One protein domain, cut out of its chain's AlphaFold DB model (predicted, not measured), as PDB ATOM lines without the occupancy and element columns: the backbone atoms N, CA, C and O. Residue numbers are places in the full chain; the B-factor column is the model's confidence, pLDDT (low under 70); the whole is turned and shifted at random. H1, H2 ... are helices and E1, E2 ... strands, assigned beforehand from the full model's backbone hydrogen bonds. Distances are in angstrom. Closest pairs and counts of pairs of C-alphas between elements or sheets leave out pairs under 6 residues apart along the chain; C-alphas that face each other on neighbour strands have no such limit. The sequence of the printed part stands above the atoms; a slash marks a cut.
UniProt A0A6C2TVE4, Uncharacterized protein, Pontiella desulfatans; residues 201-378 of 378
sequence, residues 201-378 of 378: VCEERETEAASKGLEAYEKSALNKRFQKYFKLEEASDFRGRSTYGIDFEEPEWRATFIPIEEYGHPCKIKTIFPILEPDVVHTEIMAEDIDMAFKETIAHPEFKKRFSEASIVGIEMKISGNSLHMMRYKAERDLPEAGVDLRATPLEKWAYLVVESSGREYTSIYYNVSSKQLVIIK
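This is residues 201 to 378 of the 378 residues of an uncharacterized protein of Pontiella desulfatans (UniProt A0A6C2TVE4). One twisted sheet of seven strands curls round helix H3, and the long helix H1 lies slantwise over one end of the sheet, at E1 and E2. Towards the other end, H4 is over E7 on the same face as H3, while H5 crosses E6 on the opposite face. The printed part has 178 residues with five named helices and seven named strands, in the order H1 H2 E1 E2 E3 H3 H4 E4 H5 E5 E6 E7. The sheet runs E1 E2 E3 E4 E5 E6 E7 and is mixed: E3 and E4 are parallel, the other neighbours antiparallel. The class is mixed, helices and strands; the whole is compact, with a radius of gyration of the C-alphas of 16.4 A and spans of 44 by 35 by 31 A.

H1, residues 201 to 219, is on the sheet at a height of 7.0 A. It is only just over E1, residues 230 to 238, and E2, residues 252 to 259, with 3 C-alphas falling on each. On the local plane it runs slantwise to the strands, at 56 degrees to E1; the closest C-alphas of the two, those of Gly 213 and Ser 236, are 3.8 A apart. H2, residues 221 to 226, only grazes the sheet with its residues 223 to 226. E1 bends by 66 degrees at residue 233; it forms a hairpin with E2, where N 231 and O 258 are 2.8 A apart, within hydrogen-bond range. E2 and E3, residues 267 to 277, are also a hairpin, with N 255 and O 271 at 3.0 A. E1, E2 and E3 form a meander, each strand the antiparallel neighbour of the one before. H3, residues 287 to 299, and H4, residues 301 to 307, are close but not clearly touching, about perpendicular at 75 degrees; their closest C-alphas are those of Thr 297 and Phe 303, 6.9 A apart. E4, residues 312 to 320, is parallel to E3, with N 270 and O 317 at 2.8 A. E3, H3, H4 and E4 make a strand-helix-strand unit, two parallel neighbour strands with helices between them, and its crossover is left-handed. E5, residues 350 to 357, E6, residues 362 to 368, and E7, residues 374 to 377, form a second meander; N 353 and O 365 are 2.8 A apart, and N 366 and O 375 are 2.9 A apart. E4 and E5 are antiparallel, with N 316 and O 354 at 2.8 A. H5, residues 328 to 337, has a height of 9.3 A over the sheet and runs across the strands, at 87 degrees to E6 on the local plane. Every O i to N i+4 pair is within hydrogen-bond range in H1, H2, H3 and H4; in H5 it is 5 of 6.

H1 begins at C-alpha 201, (235.959, 169.623, 351.082), and is 27.1 A long. H2 measures 8.8 A, E1 21.8 A and E2 22.1 A. E3, the longest strand by residues, is 30.2 A and ends at C-alpha 277, (244.884, 192.368, 360.963). H3 measures 18.3 A, H4 10.1 A, E4 24.2 A and H5 14.4 A. E5 measures 22.3 A and E6 19.7 A; E7 measures 10.1 A and ends at C-alpha 377, (228.415, 199.546, 328.474).

The two C-alphas farthest apart are those of Val 201 and Pro 301, 48.1 A. The printed part has no cut and ends at the chain's last residue, Lys 378. The links from E1 to E2 and from H5 to E5 are long, 13 and 12 residues. Mean pLDDT of the printed part is 93.4; residues 241, 243 to 245 and 360 are under 70.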
ATOM      1  N   VAL A 201     234.836 168.765 350.666       94.50
ATOM      2  CA  VAL A 201     235.959 169.623 351.082       94.50
ATOM      3  C   VAL A 201     235.699 171.099 350.775       94.50
ATOM      4  O   VAL A 201     236.109 171.957 351.557       94.50
ATOM      5  N   CYS A 202     235.056 171.416 349.654       90.12
ATOM      6  CA  CYS A 202     234.670 172.781 349.312       90.12
ATOM      7  C   CYS A 202     233.587 173.308 350.257       90.12
ATOM      8  O   CYS A 202     233.775 174.386 350.809       90.12
ATOM      9  N   GLU A 203     232.539 172.535 350.537       92.25
ATOM     10  CA  GLU A 203     231.470 172.895 351.479       92.25
ATOM     11  C   GLU A 203     231.999 173.103 352.906       92.25
ATOM     12  O   GLU A 203     231.639 174.079 353.570       92.25
ATOM     13  N   GLU A 204     232.892 172.225 353.381       93.56
ATOM     14  CA  GLU A 204     233.574 172.382 354.672       93.56
ATOM     15  C   GLU A 204     234.352 173.709 354.714       93.56
ATOM     16  O   GLU A 204     234.233 174.478 355.673       93.56
ATOM     17  N   ARG A 205     235.113 174.015 353.652       92.12
ATOM     18  CA  ARG A 205     235.888 175.261 353.539       92.12
ATOM     19  C   ARG A 205     235.003 176.496 353.437       92.12
ATOM     20  O   ARG A 205     235.335 177.506 354.045       92.12
ATOM     21  N   GLU A 206     233.914 176.438 352.679       91.00
ATOM     22  CA  GLU A 206     232.954 177.534 352.535       91.00
ATOM     23  C   GLU A 206     232.224 177.798 353.849       91.00
ATOM     24  O   GLU A 206     232.086 178.953 354.243       91.00
ATOM     25  N   THR A 207     231.845 176.751 354.582       94.75
ATOM     26  CA  THR A 207     231.231 176.871 355.911       94.75
ATOM     27  C   THR A 207     232.200 177.500 356.914       94.75
ATOM     28  O   THR A 207     231.832 178.421 357.648       94.75
ATOM     29  N   GLU A 208     233.455 177.041 356.937       94.56
ATOM     30  CA  GLU A 208     234.496 177.616 357.792       94.56
ATOM     31  C   GLU A 208     234.775 179.081 357.423       94.56
ATOM     32  O   GLU A 208     234.822 179.946 358.303       94.56
ATOM     33  N   ALA A 209     234.920 179.371 356.125       93.62
ATOM     34  CA  ALA A 209     235.113 180.721 355.611       93.62
ATOM     35  C   ALA A 209     233.932 181.619 355.979       93.62
ATOM     36  O   ALA A 209     234.153 182.742 356.424       93.62
ATOM     37  N   ALA A 210     232.696 181.132 355.855       96.00
ATOM     38  CA  ALA A 210     231.494 181.884 356.188       96.00
ATOM     39  C   ALA A 210     231.430 182.238 357.677       96.00
ATOM     40  O   ALA A 210     231.208 183.394 358.040       96.00
ATOM     41  N   SER A 211     231.713 181.263 358.550       95.81
ATOM     42  CA  SER A 211     231.765 181.484 359.997       95.81
ATOM     43  C   SER A 211     232.808 182.541 360.372       95.81
ATOM     44  O   SER A 211     232.502 183.466 361.123       95.81
ATOM     45  N   LYS A 212     234.028 182.435 359.831       95.06
ATOM     46  CA  LYS A 212     235.104 183.410 360.082       95.06
ATOM     47  C   LYS A 212     234.789 184.780 359.492       95.06
ATOM     48  O   LYS A 212     235.062 185.799 360.118       95.06
ATOM     49  N   GLY A 213     234.185 184.812 358.306       95.81
ATOM     50  CA  GLY A 213     233.759 186.039 357.647       95.81
ATOM     51  C   GLY A 213     232.728 186.802 358.473       95.81
ATOM     52  O   GLY A 213     232.854 188.017 358.634       95.81
ATOM     53  N   LEU A 214     231.744 186.101 359.040       96.62
ATOM     54  CA  LEU A 214     230.758 186.706 359.931       96.62
ATOM     55  C   LEU A 214     231.404 187.223 361.224       96.62
ATOM     56  O   LEU A 214     231.163 188.364 361.609       96.62
ATOM     57  N   GLU A 215     232.274 186.433 361.853       95.25
ATOM     58  CA  GLU A 215     232.999 186.847 363.060       95.25
ATOM     59  C   GLU A 215     233.854 188.106 362.813       95.25
ATOM     60  O   GLU A 215     233.820 189.054 363.604       95.25
ATOM     61  N   ALA A 216     234.576 188.158 361.689       94.81
ATOM     62  CA  ALA A 216     235.368 189.320 361.288       94.81
ATOM     63  C   ALA A 216     234.494 190.563 361.042       94.81
ATOM     64  O   ALA A 216     234.859 191.679 361.423       94.81
ATOM     65  N   TYR A 217     233.309 190.386 360.448       95.75
ATOM     66  CA  TYR A 217     232.348 191.474 360.274       95.75
ATOM     67  C   TYR A 217     231.865 192.020 361.615       95.75
ATOM     68  O   TYR A 217     231.920 193.229 361.838       95.75
ATOM     69  N   GLU A 218     231.431 191.142 362.521       94.75
ATOM     70  CA  GLU A 218     230.889 191.525 363.825       94.75
ATOM     71  C   GLU A 218     231.900 192.295 364.682       94.75
ATOM     72  O   GLU A 218     231.526 193.265 365.350       94.75
ATOM     73  N   LYS A 219     233.180 191.902 364.623       93.38
ATOM     74  CA  LYS A 219     234.289 192.577 365.314       93.38
ATOM     75  C   LYS A 219     234.704 193.891 364.645       93.38
ATOM     76  O   LYS A 219     235.201 194.790 365.326       93.38
ATOM     77  N   SER A 220     234.522 194.020 363.331       94.00
ATOM     78  CA  SER A 220     234.976 195.184 362.571       94.00
ATOM     79  C   SER A 220     234.131 196.436 362.844       94.00
ATOM     80  O   SER A 220     232.910 196.399 363.026       94.00
ATOM     81  N   ALA A 221     234.773 197.608 362.768       94.25
ATOM     82  CA  ALA A 221     234.076 198.896 362.713       94.25
ATOM     83  C   ALA A 221     233.145 199.009 361.488       94.25
ATOM     84  O   ALA A 221     232.230 199.837 361.483       94.25
ATOM     85  N   LEU A 222     233.355 198.169 360.466       95.25
ATOM     86  CA  LEU A 222     232.497 198.053 359.292       95.25
ATOM     87  C   LEU A 222     231.040 197.774 359.670       95.25
ATOM     88  O   LEU A 222     230.163 198.471 359.168       95.25
ATOM     89  N   ASN A 223     230.779 196.841 360.593       96.06
ATOM     90  CA  ASN A 223     229.420 196.482 360.998       96.06
ATOM     91  C   ASN A 223     228.634 197.702 361.488       96.06
ATOM     92  O   ASN A 223     227.590 198.042 360.934       96.06
ATOM     93  N   LYS A 224     229.198 198.460 362.436       95.81
ATOM     94  CA  LYS A 224     228.548 199.667 362.974       95.81
ATOM     95  C   LYS A 224     228.238 200.711 361.899       95.81
ATOM     96  O   LYS A 224     227.200 201.363 361.995       95.81
ATOM     97  N   ARG A 225     229.125 200.870 360.909       96.06
ATOM     98  CA  ARG A 225     228.954 201.815 359.793       96.06
ATOM     99  C   ARG A 225     227.893 201.332 358.798       96.06
ATOM    100  O   ARG A 225     227.036 202.111 358.398       96.06
ATOM    101  N   PHE A 226     227.933 200.054 358.419       97.88
ATOM    102  CA  PHE A 226     227.130 199.515 357.318       97.88
ATOM    103  C   PHE A 226     225.721 199.103 357.751       97.88
ATOM    104  O   PHE A 226     224.791 199.308 356.981       97.88
ATOM    105  N   GLN A 227     225.523 198.611 358.980       97.44
ATOM    106  CA  GLN A 227     224.228 198.077 359.440       97.44
ATOM    107  C   GLN A 227     223.063 199.085 359.399       97.44
ATOM    108  O   GLN A 227     221.899 198.697 359.450       97.44
ATOM    109  N   LYS A 228     223.360 200.391 359.347       97.69
ATOM    110  CA  LYS A 228     222.350 201.455 359.229       97.69
ATOM    111  C   LYS A 228     221.770 201.557 357.812       97.69
ATOM    112  O   LYS A 228     220.630 201.989 357.667       97.69
ATOM    113  N   TYR A 229     222.549 201.184 356.801       98.44
ATOM    114  CA  TYR A 229     222.195 201.317 355.384       98.44
ATOM    115  C   TYR A 229     221.941 199.963 354.728       98.44
ATOM    116  O   TYR A 229     221.149 199.870 353.793       98.44
ATOM    117  N   PHE A 230     222.580 198.909 355.235       98.31
ATOM    118  CA  PHE A 230     222.581 197.600 354.609       98.31
ATOM    119  C   PHE A 230     222.384 196.476 355.621       98.31
ATOM    120  O   PHE A 230     222.902 196.509 356.737       98.31
ATOM    121  N   LYS A 231     221.682 195.432 355.190       98.00
ATOM    122  CA  LYS A 231     221.615 194.140 355.860       98.00
ATOM    123  C   LYS A 231     222.682 193.224 355.264       98.00
ATOM    124  O   LYS A 231     222.707 193.032 354.052       98.00
ATOM    125  N   LEU A 232     223.529 192.637 356.106       98.06
ATOM    126  CA  LEU A 232     224.431 191.568 355.677       98.06
ATOM    127  C   LEU A 232     223.614 190.311 355.336       98.06
ATOM    128  O   LEU A 232     222.796 189.868 356.146       98.06
ATOM    129  N   GLU A 233     223.818 189.764 354.141       97.75
ATOM    130  CA  GLU A 233     223.215 188.502 353.696       97.75
ATOM    131  C   GLU A 233     224.185 187.335 353.888       97.75
ATOM    132  O   GLU A 233     223.831 186.332 354.503       97.75
ATOM    133  N   GLU A 234     225.425 187.508 353.438       97.50
ATOM    134  CA  GLU A 234     226.504 186.529 353.554       97.50
ATOM    135  C   GLU A 234     227.838 187.251 353.734       97.50
ATOM    136  O   GLU A 234     228.041 188.348 353.211       97.50
ATOM    137  N   ALA A 235     228.751 186.626 354.470       97.38
ATOM    138  CA  ALA A 235     230.135 187.049 354.616       97.38
ATOM    139  C   ALA A 235     231.029 185.815 354.607       97.38
ATOM    140  O   ALA A 235     230.603 184.759 355.057       97.38
ATOM    141  N   SER A 236     232.262 185.949 354.128       96.12
ATOM    142  CA  SER A 236     233.240 184.864 354.051       96.12
ATOM    143  C   SER A 236     234.673 185.399 354.126       96.12
ATOM    144  O   SER A 236     234.980 186.445 353.561       96.12
ATOM    145  N   ASP A 237     235.542 184.690 354.842       93.81
ATOM    146  CA  ASP A 237     236.984 184.951 354.946       93.81
ATOM    147  C   ASP A 237     237.749 183.921 354.100       93.81
ATOM    148  O   ASP A 237     237.860 182.744 354.458       93.81
ATOM    149  N   PHE A 238     238.274 184.370 352.962       88.88
ATOM    150  CA  PHE A 238     239.080 183.572 352.050       88.88
ATOM    151  C   PHE A 238     240.570 183.872 352.248       88.88
ATOM    152  O   PHE A 238     241.162 184.747 351.613       88.88
ATOM    153  N   ARG A 239     241.215 183.056 353.086       83.94
ATOM    154  CA  ARG A 239     242.676 183.043 353.260       83.94
ATOM    155  C   ARG A 239     243.331 182.212 352.151       83.94
ATOM    156  O   ARG A 239     243.589 181.021 352.319       83.94
ATOM    157  N   GLY A 240     243.549 182.820 350.987       78.56
ATOM    158  CA  GLY A 240     244.175 182.195 349.816       78.56
ATOM    159  C   GLY A 240     244.500 183.219 348.728       78.56
ATOM    160  O   GLY A 240     244.222 184.401 348.897       78.56
ATOM    161  N   ARG A 241     245.093 182.786 347.605       68.69
ATOM    162  CA  ARG A 241     245.289 183.683 346.450       68.69
ATOM    163  C   ARG A 241     243.937 184.152 345.913       68.69
ATOM    164  O   ARG A 241     243.036 183.328 345.748       68.69
ATOM    165  N   SER A 242     243.850 185.442 345.588       70.62
ATOM    166  CA  SER A 242     242.697 186.037 344.911       70.62
ATOM    167  C   SER A 242     242.319 185.248 343.660       70.62
ATOM    168  O   SER A 242     243.173 184.924 342.831       70.62
ATOM    169  N   THR A 243     241.029 184.966 343.501       66.44
ATOM    170  CA  THR A 243     240.477 184.325 342.297       66.44
ATOM    171  C   THR A 243     239.885 185.328 341.308       66.44
ATOM    172  O   THR A 243     239.467 184.930 340.227       66.44
ATOM    173  N   TYR A 244     239.821 186.619 341.657       67.81
ATOM    174  CA  TYR A 244     239.046 187.618 340.909       67.81
ATOM    175  C   TYR A 244     239.887 188.718 340.254       67.81
ATOM    176  O   TYR A 244     239.325 189.701 339.774       67.81
ATOM    177  N   GLY A 245     241.212 188.545 340.193       67.44
ATOM    178  CA  GLY A 245     242.107 189.542 339.599       67.44
ATOM    179  C   GLY A 245     242.070 190.865 340.363       67.44
ATOM    180  O   GLY A 245     241.967 191.925 339.752       67.44
ATOM    181  N   ILE A 246     242.056 190.778 341.695       76.56
ATOM    182  CA  ILE A 246     242.073 191.928 342.597       76.56
ATOM    183  C   ILE A 246     243.516 192.166 343.040       76.56
ATOM    184  O   ILE A 246     244.254 191.214 343.293       76.56
ATOM    185  N   ASP A 247     243.907 193.436 343.123       71.44
ATOM    186  CA  ASP A 247     245.307 193.866 343.219       71.44
ATOM    187  C   ASP A 247     245.855 193.972 344.656       71.44
ATOM    188  O   ASP A 247     246.805 194.720 344.886       71.44
ATOM    189  N   PHE A 248     245.276 193.278 345.640       83.31
ATOM    190  CA  PHE A 248     245.818 193.278 347.004       83.31
ATOM    191  C   PHE A 248     246.343 191.894 347.417       83.31
ATOM    192  O   PHE A 248     245.815 190.864 346.998       83.31
ATOM    193  N   GLU A 249     247.446 191.877 348.176       86.38
ATOM    194  CA  GLU A 249     248.188 190.657 348.547       86.38
ATOM    195  C   GLU A 249     247.609 189.980 349.800       86.38
ATOM    196  O   GLU A 249     247.875 188.806 350.072       86.38
ATOM    197  N   GLU A 250     246.831 190.732 350.573       91.12
ATOM    198  CA  GLU A 250     246.236 190.320 351.832       91.12
ATOM    199  C   GLU A 250     245.060 189.344 351.641       91.12
ATOM    200  O   GLU A 250     244.454 189.284 350.568       91.12
ATOM    201  N   PRO A 251     244.688 188.579 352.687       91.69
ATOM    202  CA  PRO A 251     243.494 187.741 352.650       91.69
ATOM    203  C   PRO A 251     242.227 188.535 352.310       91.69
ATOM    204  O   PRO A 251     242.056 189.683 352.727       91.69
ATOM    205  N   GLU A 252     241.314 187.892 351.583       93.94
ATOM    206  CA  GLU A 252     240.079 188.514 351.117       93.94
ATOM    207  C   GLU A 252     238.928 188.243 352.081       93.94
ATOM    208  O   GLU A 252     238.571 187.096 352.346       93.94
ATOM    209  N   TRP A 253     238.257 189.302 352.513       95.69
ATOM    210  CA  TRP A 253     236.925 189.221 353.086       95.69
ATOM    211  C   TRP A 253     235.889 189.549 352.015       95.69
ATOM    212  O   TRP A 253     235.934 190.621 351.407       95.69
ATOM    213  N   ARG A 254     234.943 188.642 351.776       95.88
ATOM    214  CA  ARG A 254     233.874 188.823 350.789       95.88
ATOM    215  C   ARG A 254     232.528 188.873 351.478       95.88
ATOM    216  O   ARG A 254     232.294 188.106 352.408       95.88
ATOM    217  N   ALA A 255     231.631 189.716 350.992       97.50
ATOM    218  CA  ALA A 255     230.266 189.755 351.492       97.50
ATOM    219  C   ALA A 255     229.264 190.223 350.451       97.50
ATOM    220  O   ALA A 255     229.608 190.960 349.522       97.50
ATOM    221  N   THR A 256     228.015 189.832 350.684       98.25
ATOM    222  CA  THR A 256     226.851 190.383 350.004       98.25
ATOM    223  C   THR A 256     226.001 191.142 351.012       98.25
ATOM    224  O   THR A 256     225.639 190.639 352.080       98.25
ATOM    225  N   PHE A 257     225.680 192.381 350.660       98.44
ATOM    226  CA  PHE A 257     224.813 193.259 351.426       98.44
ATOM    227  C   PHE A 257     223.556 193.606 350.631       98.44
ATOM    228  O   PHE A 257     223.617 193.834 349.423       98.44
ATOM    229  N   ILE A 258     222.428 193.727 351.326       98.38
ATOM    230  CA  ILE A 258     221.145 194.168 350.774       98.38
ATOM    231  C   ILE A 258     220.811 195.551 351.342       98.38
ATOM    232  O   ILE A 258     220.773 195.691 352.569       98.38
ATOM    233  N   PRO A 259     220.565 196.577 350.511       98.31
ATOM    234  CA  PRO A 259     220.100 197.875 350.985       98.31
ATOM    235  C   PRO A 259     218.813 197.800 351.798       98.31
ATOM    236  O   PRO A 259     217.894 197.050 351.478       98.31
ATOM    237  N   ILE A 260     218.769 198.590 352.871       98.12
ATOM    238  CA  ILE A 260     217.561 198.797 353.674       98.12
ATOM    239  C   ILE A 260     216.606 199.752 352.943       98.12
ATOM    240  O   ILE A 260     215.393 199.570 353.020       98.12
ATOM    241  N   GLU A 261     217.138 200.759 352.236       96.88
ATOM    242  CA  GLU A 261     216.348 201.614 351.340       96.88
ATOM    243  C   GLU A 261     215.943 200.821 350.089       96.88
ATOM    244  O   GLU A 261     216.761 200.154 349.454       96.88
ATOM    245  N   GLU A 262     214.663 200.894 349.721       96.88
ATOM    246  CA  GLU A 262     214.155 200.289 348.493       96.88
ATOM    247  C   GLU A 262     214.328 201.260 347.320       96.88
ATOM    248  O   GLU A 262     213.762 202.353 347.316       96.88
ATOM    249  N   TYR A 263     215.046 200.841 346.274       95.38
ATOM    250  CA  TYR A 263     215.254 201.659 345.069       95.38
ATOM    251  C   TYR A 263     214.315 201.293 343.907       95.38
ATOM    252  O   TYR A 263     214.613 201.565 342.746       95.38
ATOM    253  N   GLY A 264     213.189 200.636 344.202       94.81
ATOM    254  CA  GLY A 264     212.218 200.169 343.203       94.81
ATOM    255  C   GLY A 264     212.612 198.883 342.463       94.81
ATOM    256  O   GLY A 264     211.799 198.343 341.716       94.81
ATOM    257  N   HIS A 265     213.818 198.365 342.701       95.00
ATOM    258  CA  HIS A 265     214.323 197.104 342.156       95.00
ATOM    259  C   HIS A 265     215.088 196.328 343.238       95.00
ATOM    260  O   HIS A 265     215.598 196.951 344.174       95.00
ATOM    261  N   PRO A 266     215.211 194.992 343.122       96.88
ATOM    262  CA  PRO A 266     216.120 194.226 343.965       96.88
ATOM    263  C   PRO A 266     217.556 194.728 343.789       96.88
ATOM    264  O   PRO A 266     218.106 194.677 342.687       96.88
ATOM    265  N   CYS A 267     218.160 195.210 344.872       97.81
ATOM    266  CA  CYS A 267     219.533 195.701 344.878       97.81
ATOM    267  C   CYS A 267     220.400 194.841 345.799       97.81
ATOM    268  O   CYS A 267     219.965 194.444 346.878       97.81
ATOM    269  N   LYS A 268     221.641 194.590 345.384       98.19
ATOM    270  CA  LYS A 268     222.671 193.916 346.185       98.19
ATOM    271  C   LYS A 268     224.021 194.593 345.995       98.19
ATOM    272  O   LYS A 268     224.304 195.162 344.941       98.19
ATOM    273  N   ILE A 269     224.865 194.518 347.012       98.12
ATOM    274  CA  ILE A 269     226.246 194.988 346.967       98.12
ATOM    275  C   ILE A 269     227.141 193.791 347.230       98.12
ATOM    276  O   ILE A 269     227.053 193.193 348.298       98.12
ATOM    277  N   LYS A 270     228.020 193.472 346.285       97.56
ATOM    278  CA  LYS A 270     229.098 192.509 346.490       97.56
ATOM    279  C   LYS A 270     230.378 193.253 346.810       97.56
ATOM    280  O   LYS A 270     230.816 194.094 346.026       97.56
ATOM    281  N   THR A 271     230.973 192.940 347.949       96.69
ATOM    282  CA  THR A 271     232.190 193.593 348.434       96.69
ATOM    283  C   THR A 271     233.323 192.594 348.552       96.69
ATOM    284  O   THR A 271     233.097 191.479 349.022       96.69
ATOM    285  N   ILE A 272     234.535 193.016 348.200       95.81
ATOM    286  CA  ILE A 272     235.769 192.275 348.471       95.81
ATOM    287  C   ILE A 272     236.774 193.216 349.138       95.81
ATOM    288  O   ILE A 272     237.332 194.103 348.496       95.81
ATOM    289  N   PHE A 273     236.988 193.055 350.437       95.94
ATOM    290  CA  PHE A 273     237.841 193.923 351.246       95.94
ATOM    291  C   PHE A 273     239.056 193.159 351.782       95.94
ATOM    292  O   PHE A 273     238.931 191.971 352.076       95.94
ATOM    293  N   PRO A 274     240.221 193.809 351.930       94.56
ATOM    294  CA  PRO A 274     241.383 193.176 352.536       94.56
ATOM    295  C   PRO A 274     241.194 192.981 354.046       94.56
ATOM    296  O   PRO A 274     240.557 193.788 354.736       94.56
ATOM    297  N   ILE A 275     241.805 191.921 354.567       92.00
ATOM    298  CA  ILE A 275     241.962 191.657 356.000       92.00
ATOM    299  C   ILE A 275     243.404 192.017 356.384       92.00
ATOM    300  O   ILE A 275     244.327 191.263 356.086       92.00
ATOM    301  N   LEU A 276     243.610 193.176 357.022       88.19
ATOM    302  CA  LEU A 276     244.959 193.680 357.352       88.19
ATOM    303  C   LEU A 276     245.490 193.157 358.694       88.19
ATOM    304  O   LEU A 276     246.684 192.915 358.854       88.19
ATOM    305  N   GLU A 277     244.598 192.974 359.662       87.69
ATOM    306  CA  GLU A 277     244.884 192.368 360.963       87.69
ATOM    307  C   GLU A 277     243.988 191.136 361.134       87.69
ATOM    308  O   GLU A 277     242.937 191.073 360.485       87.69
ATOM    309  N   PRO A 278     244.349 190.156 361.988       84.81
ATOM    310  CA  PRO A 278     243.512 188.986 362.224       84.81
ATOM    311  C   PRO A 278     242.067 189.391 362.530       84.81
ATOM    312  O   PRO A 278     241.788 190.041 363.536       84.81
ATOM    313  N   ASP A 279     241.165 189.000 361.634       83.12
ATOM    314  CA  ASP A 279     239.722 189.219 361.723       83.12
ATOM    315  C   ASP A 279     239.276 190.700 361.661       83.12
ATOM    316  O   ASP A 279     238.158 191.025 362.068       83.12
ATOM    317  N   VAL A 280     240.107 191.610 361.132       90.31
ATOM    318  CA  VAL A 280     239.737 193.022 360.925       90.31
ATOM    319  C   VAL A 280     239.610 193.335 359.437       90.31
ATOM    320  O   VAL A 280     240.595 193.533 358.725       90.31
ATOM    321  N   VAL A 281     238.361 193.433 358.981       94.50
ATOM    322  CA  VAL A 281     238.017 193.877 357.624       94.50
ATOM    323  C   VAL A 281     238.312 195.368 357.476       94.50
ATOM    324  O   VAL A 281     237.758 196.177 358.232       94.50
ATOM    325  N   HIS A 282     239.138 195.737 356.495       92.75
ATOM    326  CA  HIS A 282     239.555 197.116 356.264       92.75
ATOM    327  C   HIS A 282     238.930 197.710 354.995       92.75
ATOM    328  O   HIS A 282     239.036 197.151 353.909       92.75
ATOM    329  N   THR A 283     238.303 198.880 355.135       94.81
ATOM    330  CA  THR A 283     237.895 199.729 354.008       94.81
ATOM    331  C   THR A 283     237.662 201.164 354.483       94.81
ATOM    332  O   THR A 283     237.099 201.406 355.566       94.81
ATOM    333  N   GLU A 284     238.084 202.111 353.652       95.19
ATOM    334  CA  GLU A 284     237.838 203.546 353.804       95.19
ATOM    335  C   GLU A 284     236.486 203.975 353.218       95.19
ATOM    336  O   GLU A 284     236.032 205.083 353.492       95.19
ATOM    337  N   ILE A 285     235.815 203.101 352.458       95.62
ATOM    338  CA  ILE A 285     234.509 203.397 351.863       95.62
ATOM    339  C   ILE A 285     233.470 203.600 352.966       95.62
ATOM    340  O   ILE A 285     233.325 202.777 353.879       95.62
ATOM    341  N   MET A 286     232.710 204.689 352.853       96.69
ATOM    342  CA  MET A 286     231.585 204.967 353.735       96.69
ATOM    343  C   MET A 286     230.299 204.372 353.155       96.69
ATOM    344  O   MET A 286     230.098 204.326 351.941       96.69
ATOM    345  N   ALA A 287     229.405 203.912 354.031       97.44
ATOM    346  CA  ALA A 287     228.133 203.325 353.617       97.44
ATOM    347  C   ALA A 287     227.260 204.339 352.854       97.44
ATOM    348  O   ALA A 287     226.569 203.984 351.902       97.44
ATOM    349  N   GLU A 288     227.360 205.610 353.240       97.38
ATOM    350  CA  GLU A 288     226.738 206.754 352.585       97.38
ATOM    351  C   GLU A 288     227.167 206.909 351.122       97.38
ATOM    352  O   GLU A 288     226.338 207.258 350.285       97.38
ATOM    353  N   ASP A 289     228.434 206.636 350.798       96.69
ATOM    354  CA  ASP A 289     228.937 206.768 349.426       96.69
ATOM    355  C   ASP A 289     228.307 205.709 348.510       96.69
ATOM    356  O   ASP A 289     227.950 205.998 347.367       96.69
ATOM    357  N   ILE A 290     228.124 204.492 349.035       97.69
ATOM    358  CA  ILE A 290     227.470 203.375 348.341       97.69
ATOM    359  C   ILE A 290     225.983 203.686 348.119       97.69
ATOM    360  O   ILE A 290     225.488 203.565 346.996       97.69
ATOM    361  N   ASP A 291     225.281 204.106 349.177       97.94
ATOM    362  CA  ASP A 291     223.860 204.481 349.129       97.94
ATOM    363  C   ASP A 291     223.612 205.620 348.128       97.94
ATOM    364  O   ASP A 291     222.769 205.510 347.232       97.94
ATOM    365  N   MET A 292     224.418 206.684 348.211       97.56
ATOM    366  CA  MET A 292     224.353 207.820 347.296       97.56
ATOM    367  C   MET A 292     224.594 207.384 345.846       97.56
ATOM    368  O   MET A 292     223.825 207.766 344.963       97.56
ATOM    369  N   ALA A 293     225.611 206.555 345.589       97.31
ATOM    370  CA  ALA A 293     225.907 206.076 344.243       97.31
ATOM    371  C   ALA A 293     224.747 205.261 343.642       97.31
ATOM    372  O   ALA A 293     224.407 205.471 342.475       97.31
ATOM    373  N   PHE A 294     224.092 204.386 344.417       96.38
ATOM    374  CA  PHE A 294     222.877 203.687 343.974       96.38
ATOM    375  C   PHE A 294     221.763 204.665 343.619       96.38
ATOM    376  O   PHE A 294     221.219 204.633 342.510       96.38
ATOM    377  N   LYS A 295     221.449 205.552 344.564       97.50
ATOM    378  CA  LYS A 295     220.349 206.505 344.458       97.50
ATOM    379  C   LYS A 295     220.494 207.396 343.234       97.50
ATOM    380  O   LYS A 295     219.544 207.563 342.470       97.50
ATOM    381  N   GLU A 296     221.682 207.945 343.027       98.06
ATOM    382  CA  GLU A 296     221.946 208.846 341.913       98.06
ATOM    383  C   GLU A 296     222.020 208.110 340.573       98.06
ATOM    384  O   GLU A 296     221.480 208.616 339.588       98.06
ATOM    385  N   THR A 297     222.592 206.901 340.532       97.81
ATOM    386  CA  THR A 297     222.617 206.073 339.314       97.81
ATOM    387  C   THR A 297     221.199 205.755 338.843       97.81
ATOM    388  O   THR A 297     220.865 205.989 337.683       97.81
ATOM    389  N   ILE A 298     220.336 205.273 339.743       97.38
ATOM    390  CA  ILE A 298     218.952 204.885 339.417       97.38
ATOM    391  C   ILE A 298     218.096 206.119 339.091       97.38
ATOM    392  O   ILE A 298     217.217 206.081 338.224       97.38
ATOM    393  N   ALA A 299     218.360 207.252 339.749       97.19
ATOM    394  CA  ALA A 299     217.674 208.505 339.460       97.19
ATOM    395  C   ALA A 299     218.093 209.141 338.120       97.19
ATOM    396  O   ALA A 299     217.329 209.967 337.599       97.19
ATOM    397  N   HIS A 300     219.254 208.766 337.571       98.38
ATOM    398  CA  HIS A 300     219.853 209.394 336.399       98.38
ATOM    399  C   HIS A 300     218.936 209.312 335.158       98.38
ATOM    400  O   HIS A 300     218.391 208.241 334.861       98.38
ATOM    401  N   PRO A 301     218.764 210.402 334.379       97.94
ATOM    402  CA  PRO A 301     217.858 210.415 333.227       97.94
ATOM    403  C   PRO A 301     218.161 209.338 332.181       97.94
ATOM    404  O   PRO A 301     217.243 208.721 331.644       97.94
ATOM    405  N   GLU A 302     219.441 209.079 331.907       96.94
ATOM    406  CA  GLU A 302     219.843 208.056 330.934       96.94
ATOM    407  C   GLU A 302     219.567 206.635 331.423       96.94
ATOM    408  O   GLU A 302     219.154 205.799 330.621       96.94
ATOM    409  N   PHE A 303     219.711 206.377 332.730       96.75
ATOM    410  CA  PHE A 303     219.337 205.097 333.331       96.75
ATOM    411  C   PHE A 303     217.838 204.858 333.132       96.75
ATOM    412  O   PHE A 303     217.433 203.865 332.526       96.75
ATOM    413  N   LYS A 304     217.007 205.825 333.539       96.69
ATOM    414  CA  LYS A 304     215.547 205.748 333.381       96.69
ATOM    415  C   LYS A 304     215.140 205.557 331.929       96.69
ATOM    416  O   LYS A 304     214.295 204.722 331.637       96.69
ATOM    417  N   LYS A 305     215.758 206.297 331.007       96.44
ATOM    418  CA  LYS A 305     215.504 206.144 329.571       96.44
ATOM    419  C   LYS A 305     215.844 204.728 329.106       96.44
ATOM    420  O   LYS A 305     215.013 204.098 328.458       96.44
ATOM    421  N   ARG A 306     217.035 204.225 329.448       94.69
ATOM    422  CA  ARG A 306     217.538 202.915 329.008       94.69
ATOM    423  C   ARG A 306     216.687 201.752 329.511       94.69
ATOM    424  O   ARG A 306     216.505 200.799 328.755       94.69
ATOM    425  N   PHE A 307     216.200 201.831 330.747       94.31
ATOM    426  CA  PHE A 307     215.502 200.733 331.417       94.31
ATOM    427  C   PHE A 307     213.999 200.967 331.617       94.31
ATOM    428  O   PHE A 307     213.353 200.190 332.306       94.31
ATOM    429  N   SER A 308     213.421 201.994 330.988       93.06
ATOM    430  CA  SER A 308     211.979 202.287 331.060       93.06
ATOM    431  C   SER A 308     211.085 201.136 330.585       93.06
ATOM    432  O   SER A 308     209.990 200.955 331.108       93.06
ATOM    433  N   GLU A 309     211.564 200.348 329.622       89.69
ATOM    434  CA  GLU A 309     210.850 199.203 329.036       89.69
ATOM    435  C   GLU A 309     211.482 197.854 329.420       89.69
ATOM    436  O   GLU A 309     210.987 196.794 329.037       89.69
ATOM    437  N   ALA A 310     212.593 197.871 330.163       86.56
ATOM    438  CA  ALA A 310     213.321 196.663 330.521       86.56
ATOM    439  C   ALA A 310     212.735 196.030 331.788       86.56
ATOM    440  O   ALA A 310     212.502 196.705 332.791       86.56
ATOM    441  N   SER A 311     212.567 194.708 331.780       91.75
ATOM    442  CA  SER A 311     212.255 193.960 333.002       91.75
ATOM    443  C   SER A 311     213.540 193.744 333.804       91.75
ATOM    444  O   SER A 311     214.211 192.724 333.642       91.75
ATOM    445  N   ILE A 312     213.903 194.730 334.632       95.38
ATOM    446  CA  ILE A 312     215.045 194.634 335.552       95.38
ATOM    447  C   ILE A 312     214.745 193.563 336.605       95.38
ATOM    448  O   ILE A 312     213.775 193.672 337.355       95.38
ATOM    449  N   VAL A 313     215.603 192.547 336.669       95.62
ATOM    450  CA  VAL A 313     215.554 191.471 337.669       95.62
ATOM    451  C   VAL A 313     216.347 191.860 338.914       95.62
ATOM    452  O   VAL A 313     215.938 191.542 340.027       95.62
ATOM    453  N   GLY A 314     217.446 192.597 338.744       96.69
ATOM    454  CA  GLY A 314     218.228 193.101 339.863       96.69
ATOM    455  C   GLY A 314     219.330 194.068 339.451       96.69
ATOM    456  O   GLY A 314     219.703 194.160 338.280       96.69
ATOM    457  N   ILE A 315     219.845 194.797 340.437       97.81
ATOM    458  CA  ILE A 315     220.969 195.721 340.296       97.81
ATOM    459  C   ILE A 315     222.040 195.322 341.316       97.81
ATOM    460  O   ILE A 315     221.785 195.266 342.517       97.81
ATOM    461  N   GLU A 316     223.249 195.037 340.842       97.94
ATOM    462  CA  GLU A 316     224.382 194.631 341.672       97.94
ATOM    463  C   GLU A 316     225.498 195.671 341.599       97.94
ATOM    464  O   GLU A 316     226.048 195.903 340.526       97.94
ATOM    465  N   MET A 317     225.883 196.269 342.727       97.94
ATOM    466  CA  MET A 317     227.121 197.053 342.813       97.94
ATOM    467  C   MET A 317     228.266 196.141 343.243       97.94
ATOM    468  O   MET A 317     228.113 195.357 344.178       97.94
ATOM    469  N   LYS A 318     229.415 196.236 342.571       96.69
ATOM    470  CA  LYS A 318     230.594 195.408 342.870       96.69
ATOM    471  C   LYS A 318     231.728 196.296 343.351       96.69
ATOM    472  O   LYS A 318     232.203 197.115 342.577       96.69
ATOM    473  N   ILE A 319     232.186 196.104 344.579       95.94
ATOM    474  CA  ILE A 319     233.128 196.978 345.288       95.94
ATOM    475  C   ILE A 319     234.365 196.168 345.688       95.94
ATOM    476  O   ILE A 319     234.221 195.020 346.116       95.94
ATOM    477  N   SER A 320     235.566 196.746 345.599       95.06
ATOM    478  CA  SER A 320     236.766 196.138 346.186       95.06
ATOM    479  C   SER A 320     237.687 197.146 346.872       95.06
ATOM    480  O   SER A 320     237.825 198.284 346.432       95.06
ATOM    481  N   GLY A 321     238.318 196.730 347.974       93.62
ATOM    482  CA  GLY A 321     239.230 197.564 348.761       93.62
ATOM    483  C   GLY A 321     238.628 198.927 349.128       93.62
ATOM    484  O   GLY A 321     237.634 199.003 349.851       93.62
ATOM    485  N   ASN A 322     239.234 199.994 348.598       94.25
ATOM    486  CA  ASN A 322     238.796 201.385 348.771       94.25
ATOM    487  C   ASN A 322     238.140 201.978 347.505       94.25
ATOM    488  O   ASN A 322     237.963 203.190 347.400       94.25
ATOM    489  N   SER A 323     237.765 201.128 346.548       94.06
ATOM    490  CA  SER A 323     237.149 201.498 345.274       94.06
ATOM    491  C   SER A 323     235.688 201.054 345.195       94.06
ATOM    492  O   SER A 323     235.366 199.899 345.459       94.06
ATOM    493  N   LEU A 324     234.799 201.924 344.699       95.56
ATOM    494  CA  LEU A 324     233.389 201.593 344.401       95.56
ATOM    495  C   LEU A 324     233.214 200.709 343.141       95.56
ATOM    496  O   LEU A 324     232.135 200.645 342.552       95.56
ATOM    497  N   HIS A 325     234.277 200.031 342.712       93.00
ATOM    498  CA  HIS A 325     234.311 199.107 341.587       93.00
ATOM    499  C   HIS A 325     235.278 197.955 341.899       93.00
ATOM    500  O   HIS A 325     236.329 198.173 342.490       93.00
ATOM    501  N   MET A 326     234.934 196.731 341.492       88.12
ATOM    502  CA  MET A 326     235.708 195.526 341.831       88.12
ATOM    503  C   MET A 326     236.837 195.196 340.838       88.12
ATOM    504  O   MET A 326     237.826 194.583 341.220       88.12
ATOM    505  N   MET A 327     236.689 195.575 339.562       86.50
ATOM    506  CA  MET A 327     237.572 195.156 338.461       86.50
ATOM    507  C   MET A 327     238.268 196.364 337.826       86.50
ATOM    508  O   MET A 327     237.796 196.895 336.817       86.50
ATOM    509  N   ARG A 328     239.396 196.790 338.407       89.69
ATOM    510  CA  ARG A 328     240.183 197.940 337.932       89.69
ATOM    511  C   ARG A 328     240.546 197.823 336.450       89.69
ATOM    512  O   ARG A 328     240.192 198.705 335.676       89.69
ATOM    513  N   TYR A 329     241.132 196.694 336.045       90.56
ATOM    514  CA  TYR A 329     241.532 196.446 334.652       90.56
ATOM    515  C   TYR A 329     240.364 196.587 333.658       90.56
ATOM    516  O   TYR A 329     240.537 197.076 332.543       90.56
ATOM    517  N   LYS A 330     239.155 196.161 334.057       90.69
ATOM    518  CA  LYS A 330     237.961 196.236 333.211       90.69
ATOM    519  C   LYS A 330     237.528 197.690 333.045       90.69
ATOM    520  O   LYS A 330     237.262 198.115 331.928       90.69
ATOM    521  N   ALA A 331     237.511 198.460 334.130       91.25
ATOM    522  CA  ALA A 331     237.166 199.874 334.078       91.25
ATOM    523  C   ALA A 331     238.205 200.700 333.296       91.25
ATOM    524  O   ALA A 331     237.831 201.567 332.510       91.25
ATOM    525  N   GLU A 332     239.497 200.388 333.451       93.38
ATOM    526  CA  GLU A 332     240.600 201.009 332.700       93.38
ATOM    527  C   GLU A 332     240.525 200.749 331.191       93.38
ATOM    528  O   GLU A 332     241.030 201.552 330.411       93.38
ATOM    529  N   ARG A 333     239.866 199.667 330.770       94.19
ATOM    530  CA  ARG A 333     239.560 199.389 329.363       94.19
ATOM    531  C   ARG A 333     238.256 200.055 328.917       94.19
ATOM    532  O   ARG A 333     238.247 200.804 327.945       94.19
ATOM    533  N   ASP A 334     237.161 199.783 329.624       94.50
ATOM    534  CA  ASP A 334     235.807 200.128 329.183       94.50
ATOM    535  C   ASP A 334     235.560 201.650 329.166       94.50
ATOM    536  O   ASP A 334     234.897 202.170 328.268       94.50
ATOM    537  N   LEU A 335     236.076 202.388 330.158       94.81
ATOM    538  CA  LEU A 335     235.830 203.830 330.279       94.81
ATOM    539  C   LEU A 335     236.504 204.634 329.147       94.81
ATOM    540  O   LEU A 335     235.818 205.456 328.530       94.81
ATOM    541  N   PRO A 336     237.787 204.404 328.796       95.19
ATOM    542  CA  PRO A 336     238.395 205.033 327.624       95.19
ATOM    543  C   PRO A 336     237.725 204.670 326.298       95.19
ATOM    544  O   PRO A 336     237.569 205.549 325.452       95.19
ATOM    545  N   GLU A 337     237.279 203.421 326.117       95.00
ATOM    546  CA  GLU A 337     236.513 203.012 324.926       95.00
ATOM    547  C   GLU A 337     235.191 203.787 324.797       95.00
ATOM    548  O   GLU A 337     234.753 204.097 323.688       95.00
ATOM    549  N   ALA A 338     234.599 204.188 325.924       94.44
ATOM    550  CA  ALA A 338     233.437 205.074 325.984       94.44
ATOM    551  C   ALA A 338     233.780 206.580 325.921       94.44
ATOM    552  O   ALA A 338     232.894 207.421 326.085       94.44
ATOM    553  N   GLY A 339     235.043 206.942 325.681       95.75
ATOM    554  CA  GLY A 339     235.493 208.328 325.524       95.75
ATOM    555  C   GLY A 339     235.806 209.070 326.828       95.75
ATOM    556  O   GLY A 339     235.909 210.298 326.815       95.75
ATOM    557  N   VAL A 340     235.960 208.369 327.955       95.12
ATOM    558  CA  VAL A 340     236.343 208.976 329.242       95.12
ATOM    559  C   VAL A 340     237.868 209.114 329.345       95.12
ATOM    560  O   VAL A 340     238.593 208.124 329.264       95.12
ATOM    561  N   ASP A 341     238.373 210.329 329.603       93.25
ATOM    562  CA  ASP A 341     239.789 210.538 329.952       93.25
ATOM    563  C   ASP A 341     240.015 210.289 331.452       93.25
ATOM    564  O   ASP A 341     239.753 211.151 332.301       93.25
ATOM    565  N   LEU A 342     240.541 209.107 331.781       90.50
ATOM    566  CA  LEU A 342     240.846 208.701 333.157       90.50
ATOM    567  C   LEU A 342     241.931 209.557 333.832       90.50
ATOM    568  O   LEU A 342     242.028 209.554 335.057       90.50
ATOM    569  N   ARG A 343     242.719 210.342 333.079       88.06
ATOM    570  CA  ARG A 343     243.673 211.300 333.672       88.06
ATOM    571  C   ARG A 343     242.968 212.527 334.235       88.06
ATOM    572  O   ARG A 343     243.432 213.104 335.212       88.06
ATOM    573  N   ALA A 344     241.866 212.937 333.606       88.81
ATOM    574  CA  ALA A 344     241.047 214.052 334.069       88.81
ATOM    575  C   ALA A 344     240.088 213.626 335.189       88.81
ATOM    576  O   ALA A 344     239.768 214.426 336.065       88.81
ATOM    577  N   THR A 345     239.644 212.366 335.162       87.81
ATOM    578  CA  THR A 345     238.665 211.833 336.111       87.81
ATOM    579  C   THR A 345     239.167 210.521 336.721       87.81
ATOM    580  O   THR A 345     238.929 209.463 336.132       87.81
ATOM    581  N   PRO A 346     239.838 210.576 337.889       90.44
ATOM    582  CA  PRO A 346     240.452 209.407 338.508       90.44
ATOM    583  C   PRO A 346     239.452 208.279 338.762       90.44
ATOM    584  O   PRO A 346     238.281 208.520 339.085       90.44
ATOM    585  N   LEU A 347     239.923 207.042 338.618       91.44
ATOM    586  CA  LEU A 347     239.092 205.844 338.654       91.44
ATOM    587  C   LEU A 347     238.406 205.640 340.018       91.44
ATOM    588  O   LEU A 347     237.289 205.136 340.092       91.44
ATOM    589  N   GLU A 348     239.016 206.129 341.094       91.00
ATOM    590  CA  GLU A 348     238.517 206.071 342.473       91.00
ATOM    591  C   GLU A 348     237.190 206.831 342.656       91.00
ATOM    592  O   GLU A 348     236.510 206.677 343.667       91.00
ATOM    593  N   LYS A 349     236.807 207.672 341.687       93.12
ATOM    594  CA  LYS A 349     235.531 208.401 341.678       93.12
ATOM    595  C   LYS A 349     234.413 207.667 340.940       93.12
ATOM    596  O   LYS A 349     233.309 208.201 340.857       93.12
ATOM    597  N   TRP A 350     234.675 206.482 340.400       96.81
ATOM    598  CA  TRP A 350     233.699 205.709 339.643       96.81
ATOM    599  C   TRP A 350     233.151 204.541 340.462       96.81
ATOM    600  O   TRP A 350     233.902 203.708 340.975       96.81
ATOM    601  N   ALA A 351     231.824 204.475 340.541       97.38
ATOM    602  CA  ALA A 351     231.072 203.323 341.003       97.38
ATOM    603  C   ALA A 351     230.736 202.404 339.824       97.38
ATOM    604  O   ALA A 351     230.415 202.889 338.739       97.38
ATOM    605  N   TYR A 352     230.786 201.090 340.036       97.25
ATOM    606  CA  TYR A 352     230.450 200.086 339.027       97.25
ATOM    607  C   TYR A 352     229.236 199.261 339.450       97.25
ATOM    608  O   TYR A 352     229.239 198.596 340.491       97.25
ATOM    609  N   LEU A 353     228.207 199.290 338.606       97.69
ATOM    610  CA  LEU A 353     226.966 198.555 338.783       97.69
ATOM    611  C   LEU A 353     226.721 197.632 337.588       97.69
ATOM    612  O   LEU A 353     227.095 197.922 336.454       97.69
ATOM    613  N   VAL A 354     226.046 196.522 337.846       96.94
ATOM    614  CA  VAL A 354     225.554 195.583 336.845       96.94
ATOM    615  C   VAL A 354     224.040 195.536 336.961       96.94
ATOM    616  O   VAL A 354     223.510 195.268 338.035       96.94
ATOM    617  N   VAL A 355     223.343 195.797 335.860       97.00
ATOM    618  CA  VAL A 355     221.886 195.653 335.782       97.00
ATOM    619  C   VAL A 355     221.569 194.350 335.069       97.00
ATOM    620  O   VAL A 355     221.918 194.183 333.901       97.00
ATOM    621  N   GLU A 356     220.906 193.439 335.770       95.69
ATOM    622  CA  GLU A 356     220.420 192.173 335.228       95.69
ATOM    623  C   GLU A 356     218.993 192.366 334.705       95.69
ATOM    624  O   GLU A 356     218.111 192.840 335.426       95.69
ATOM    625  N   SER A 357     218.753 192.003 333.444       92.94
ATOM    626  CA  SER A 357     217.422 192.039 332.822       92.94
ATOM    627  C   SER A 357     216.907 190.627 332.532       92.94
ATOM    628  O   SER A 357     217.674 189.666 332.431       92.94
ATOM    629  N   SER A 358     215.589 190.483 332.370       88.50
ATOM    630  CA  SER A 358     214.988 189.226 331.911       88.50
ATOM    631  C   SER A 358     215.630 188.782 330.590       88.50
ATOM    632  O   SER A 358     215.707 189.579 329.660       88.50
ATOM    633  N   GLY A 359     216.068 187.524 330.492       83.94
ATOM    634  CA  GLY A 359     216.744 187.003 329.291       83.94
ATOM    635  C   GLY A 359     218.259 186.817 329.418       83.94
ATOM    636  O   GLY A 359     218.900 186.506 328.423       83.94
ATOM    637  N   ARG A 360     218.821 186.940 330.633       68.94
ATOM    638  CA  ARG A 360     220.259 186.749 330.938       68.94
ATOM    639  C   ARG A 360     221.193 187.779 330.287       68.94
ATOM    640  O   ARG A 360     222.401 187.564 330.243       68.94
ATOM    641  N   GLU A 361     220.659 188.908 329.834       86.44
ATOM    642  CA  GLU A 361     221.478 190.060 329.462       86.44
ATOM    643  C   GLU A 361     221.855 190.849 330.721       86.44
ATOM    644  O   GLU A 361     221.000 191.151 331.563       86.44
ATOM    645  N   TYR A 362     223.134 191.201 330.841       93.38
ATOM    646  CA  TYR A 362     223.613 192.137 331.851       93.38
ATOM    647  C   TYR A 362     224.101 193.415 331.174       93.38
ATOM    648  O   TYR A 362     224.682 193.377 330.097       93.38
ATOM    649  N   THR A 363     223.869 194.564 331.800       95.44
ATOM    650  CA  THR A 363     224.405 195.854 331.348       95.44
ATOM    651  C   THR A 363     225.349 196.398 332.410       95.44
ATOM    652  O   THR A 363     224.985 196.485 333.581       95.44
ATOM    653  N   SER A 364     226.564 196.750 332.001       96.75
ATOM    654  CA  SER A 364     227.579 197.352 332.866       96.75
ATOM    655  C   SER A 364     227.364 198.866 332.930       96.75
ATOM    656  O   SER A 364     227.210 199.518 331.900       96.75
ATOM    657  N   ILE A 365     227.345 199.438 334.130       97.69
ATOM    658  CA  ILE A 365     227.159 200.872 334.349       97.69
ATOM    659  C   ILE A 365     228.310 201.391 335.191       97.69
ATOM    660  O   ILE A 365     228.594 200.855 336.259       97.69
ATOM    661  N   TYR A 366     228.930 202.465 334.721       97.88
ATOM    662  CA  TYR A 366     229.888 203.231 335.494       97.88
ATOM    663  C   TYR A 366     229.287 204.594 335.822       97.88
ATOM    664  O   TYR A 366     228.812 205.305 334.935       97.88
ATOM    665  N   TYR A 367     229.305 204.957 337.098       98.12
ATOM    666  CA  TYR A 367     228.771 206.219 337.587       98.12
ATOM    667  C   TYR A 367     229.849 207.010 338.315       98.12
ATOM    668  O   TYR A 367     230.421 206.530 339.291       98.12
ATOM    669  N   ASN A 368     230.137 208.224 337.858       97.56
ATOM    670  CA  ASN A 368     231.091 209.090 338.527       97.56
ATOM    671  C   ASN A 368     230.413 209.889 339.644       97.56
ATOM    672  O   ASN A 368     229.622 210.794 339.376       97.56
ATOM    673  N   VAL A 369     230.771 209.613 340.898       96.00
ATOM    674  CA  VAL A 369     230.113 210.224 342.067       96.00
ATOM    675  C   VAL A 369     230.374 211.730 342.194       96.00
ATOM    676  O   VAL A 369     229.588 212.438 342.825       96.00
ATOM    677  N   SER A 370     231.444 212.239 341.572       94.44
ATOM    678  CA  SER A 370     231.820 213.658 341.612       94.44
ATOM    679  C   SER A 370     231.183 214.456 340.475       94.44
ATOM    680  O   SER A 370     230.535 215.470 340.717       94.44
ATOM    681  N   SER A 371     231.375 214.015 339.228       96.06
ATOM    682  CA  SER A 371     230.895 214.724 338.035       96.06
ATOM    683  C   SER A 371     229.442 214.405 337.692       96.06
ATOM    684  O   SER A 371     228.865 215.070 336.832       96.06
ATOM    685  N   LYS A 372     228.853 213.396 338.348       97.25
ATOM    686  CA  LYS A 372     227.516 212.854 338.069       97.25
ATOM    687  C   LYS A 372     227.384 212.261 336.660       97.25
ATOM    688  O   LYS A 372     226.273 212.015 336.202       97.25
ATOM    689  N   GLN A 373     228.509 212.026 335.980       97.12
ATOM    690  CA  GLN A 373     228.554 211.387 334.671       97.12
ATOM    691  C   GLN A 373     228.166 209.911 334.787       97.12
ATOM    692  O   GLN A 373     228.637 209.210 335.680       97.12
ATOM    693  N   LEU A 374     227.354 209.430 333.846       97.75
ATOM    694  CA  LEU A 374     226.961 208.031 333.744       97.75
ATOM    695  C   LEU A 374     227.410 207.463 332.394       97.75
ATOM    696  O   LEU A 374     227.269 208.112 331.361       97.75
ATOM    697  N   VAL A 375     227.970 206.258 332.411       97.62
ATOM    698  CA  VAL A 375     228.426 205.526 331.226       97.62
ATOM    699  C   VAL A 375     227.776 204.148 331.235       97.62
ATOM    700  O   VAL A 375     227.862 203.427 332.228       97.62
ATOM    701  N   ILE A 376     227.126 203.779 330.130       96.50
ATOM    702  CA  ILE A 376     226.446 202.488 329.960       96.50
ATOM    703  C   ILE A 376     227.199 201.669 328.914       96.50
ATOM    704  O   ILE A 376     227.266 202.063 327.751       96.50
ATOM    705  N   ILE A 377     227.711 200.511 329.322       95.25
ATOM    706  CA  ILE A 377     228.415 199.546 328.474       95.25
ATOM    707  C   ILE A 377     227.524 198.312 328.316       95.25
ATOM    708  O   ILE A 377     227.059 197.739 329.308       95.25
ATOM    709  N   LYS A 378     227.243 197.946 327.063       86.94
ATOM    710  CA  LYS A 378     226.437 196.767 326.730       86.94
ATOM    711  C   LYS A 378     227.255 195.490 326.781       86.94
ATOM    712  O   LYS A 378     228.437 195.541 326.379       86.94
TER     713      LYS A 378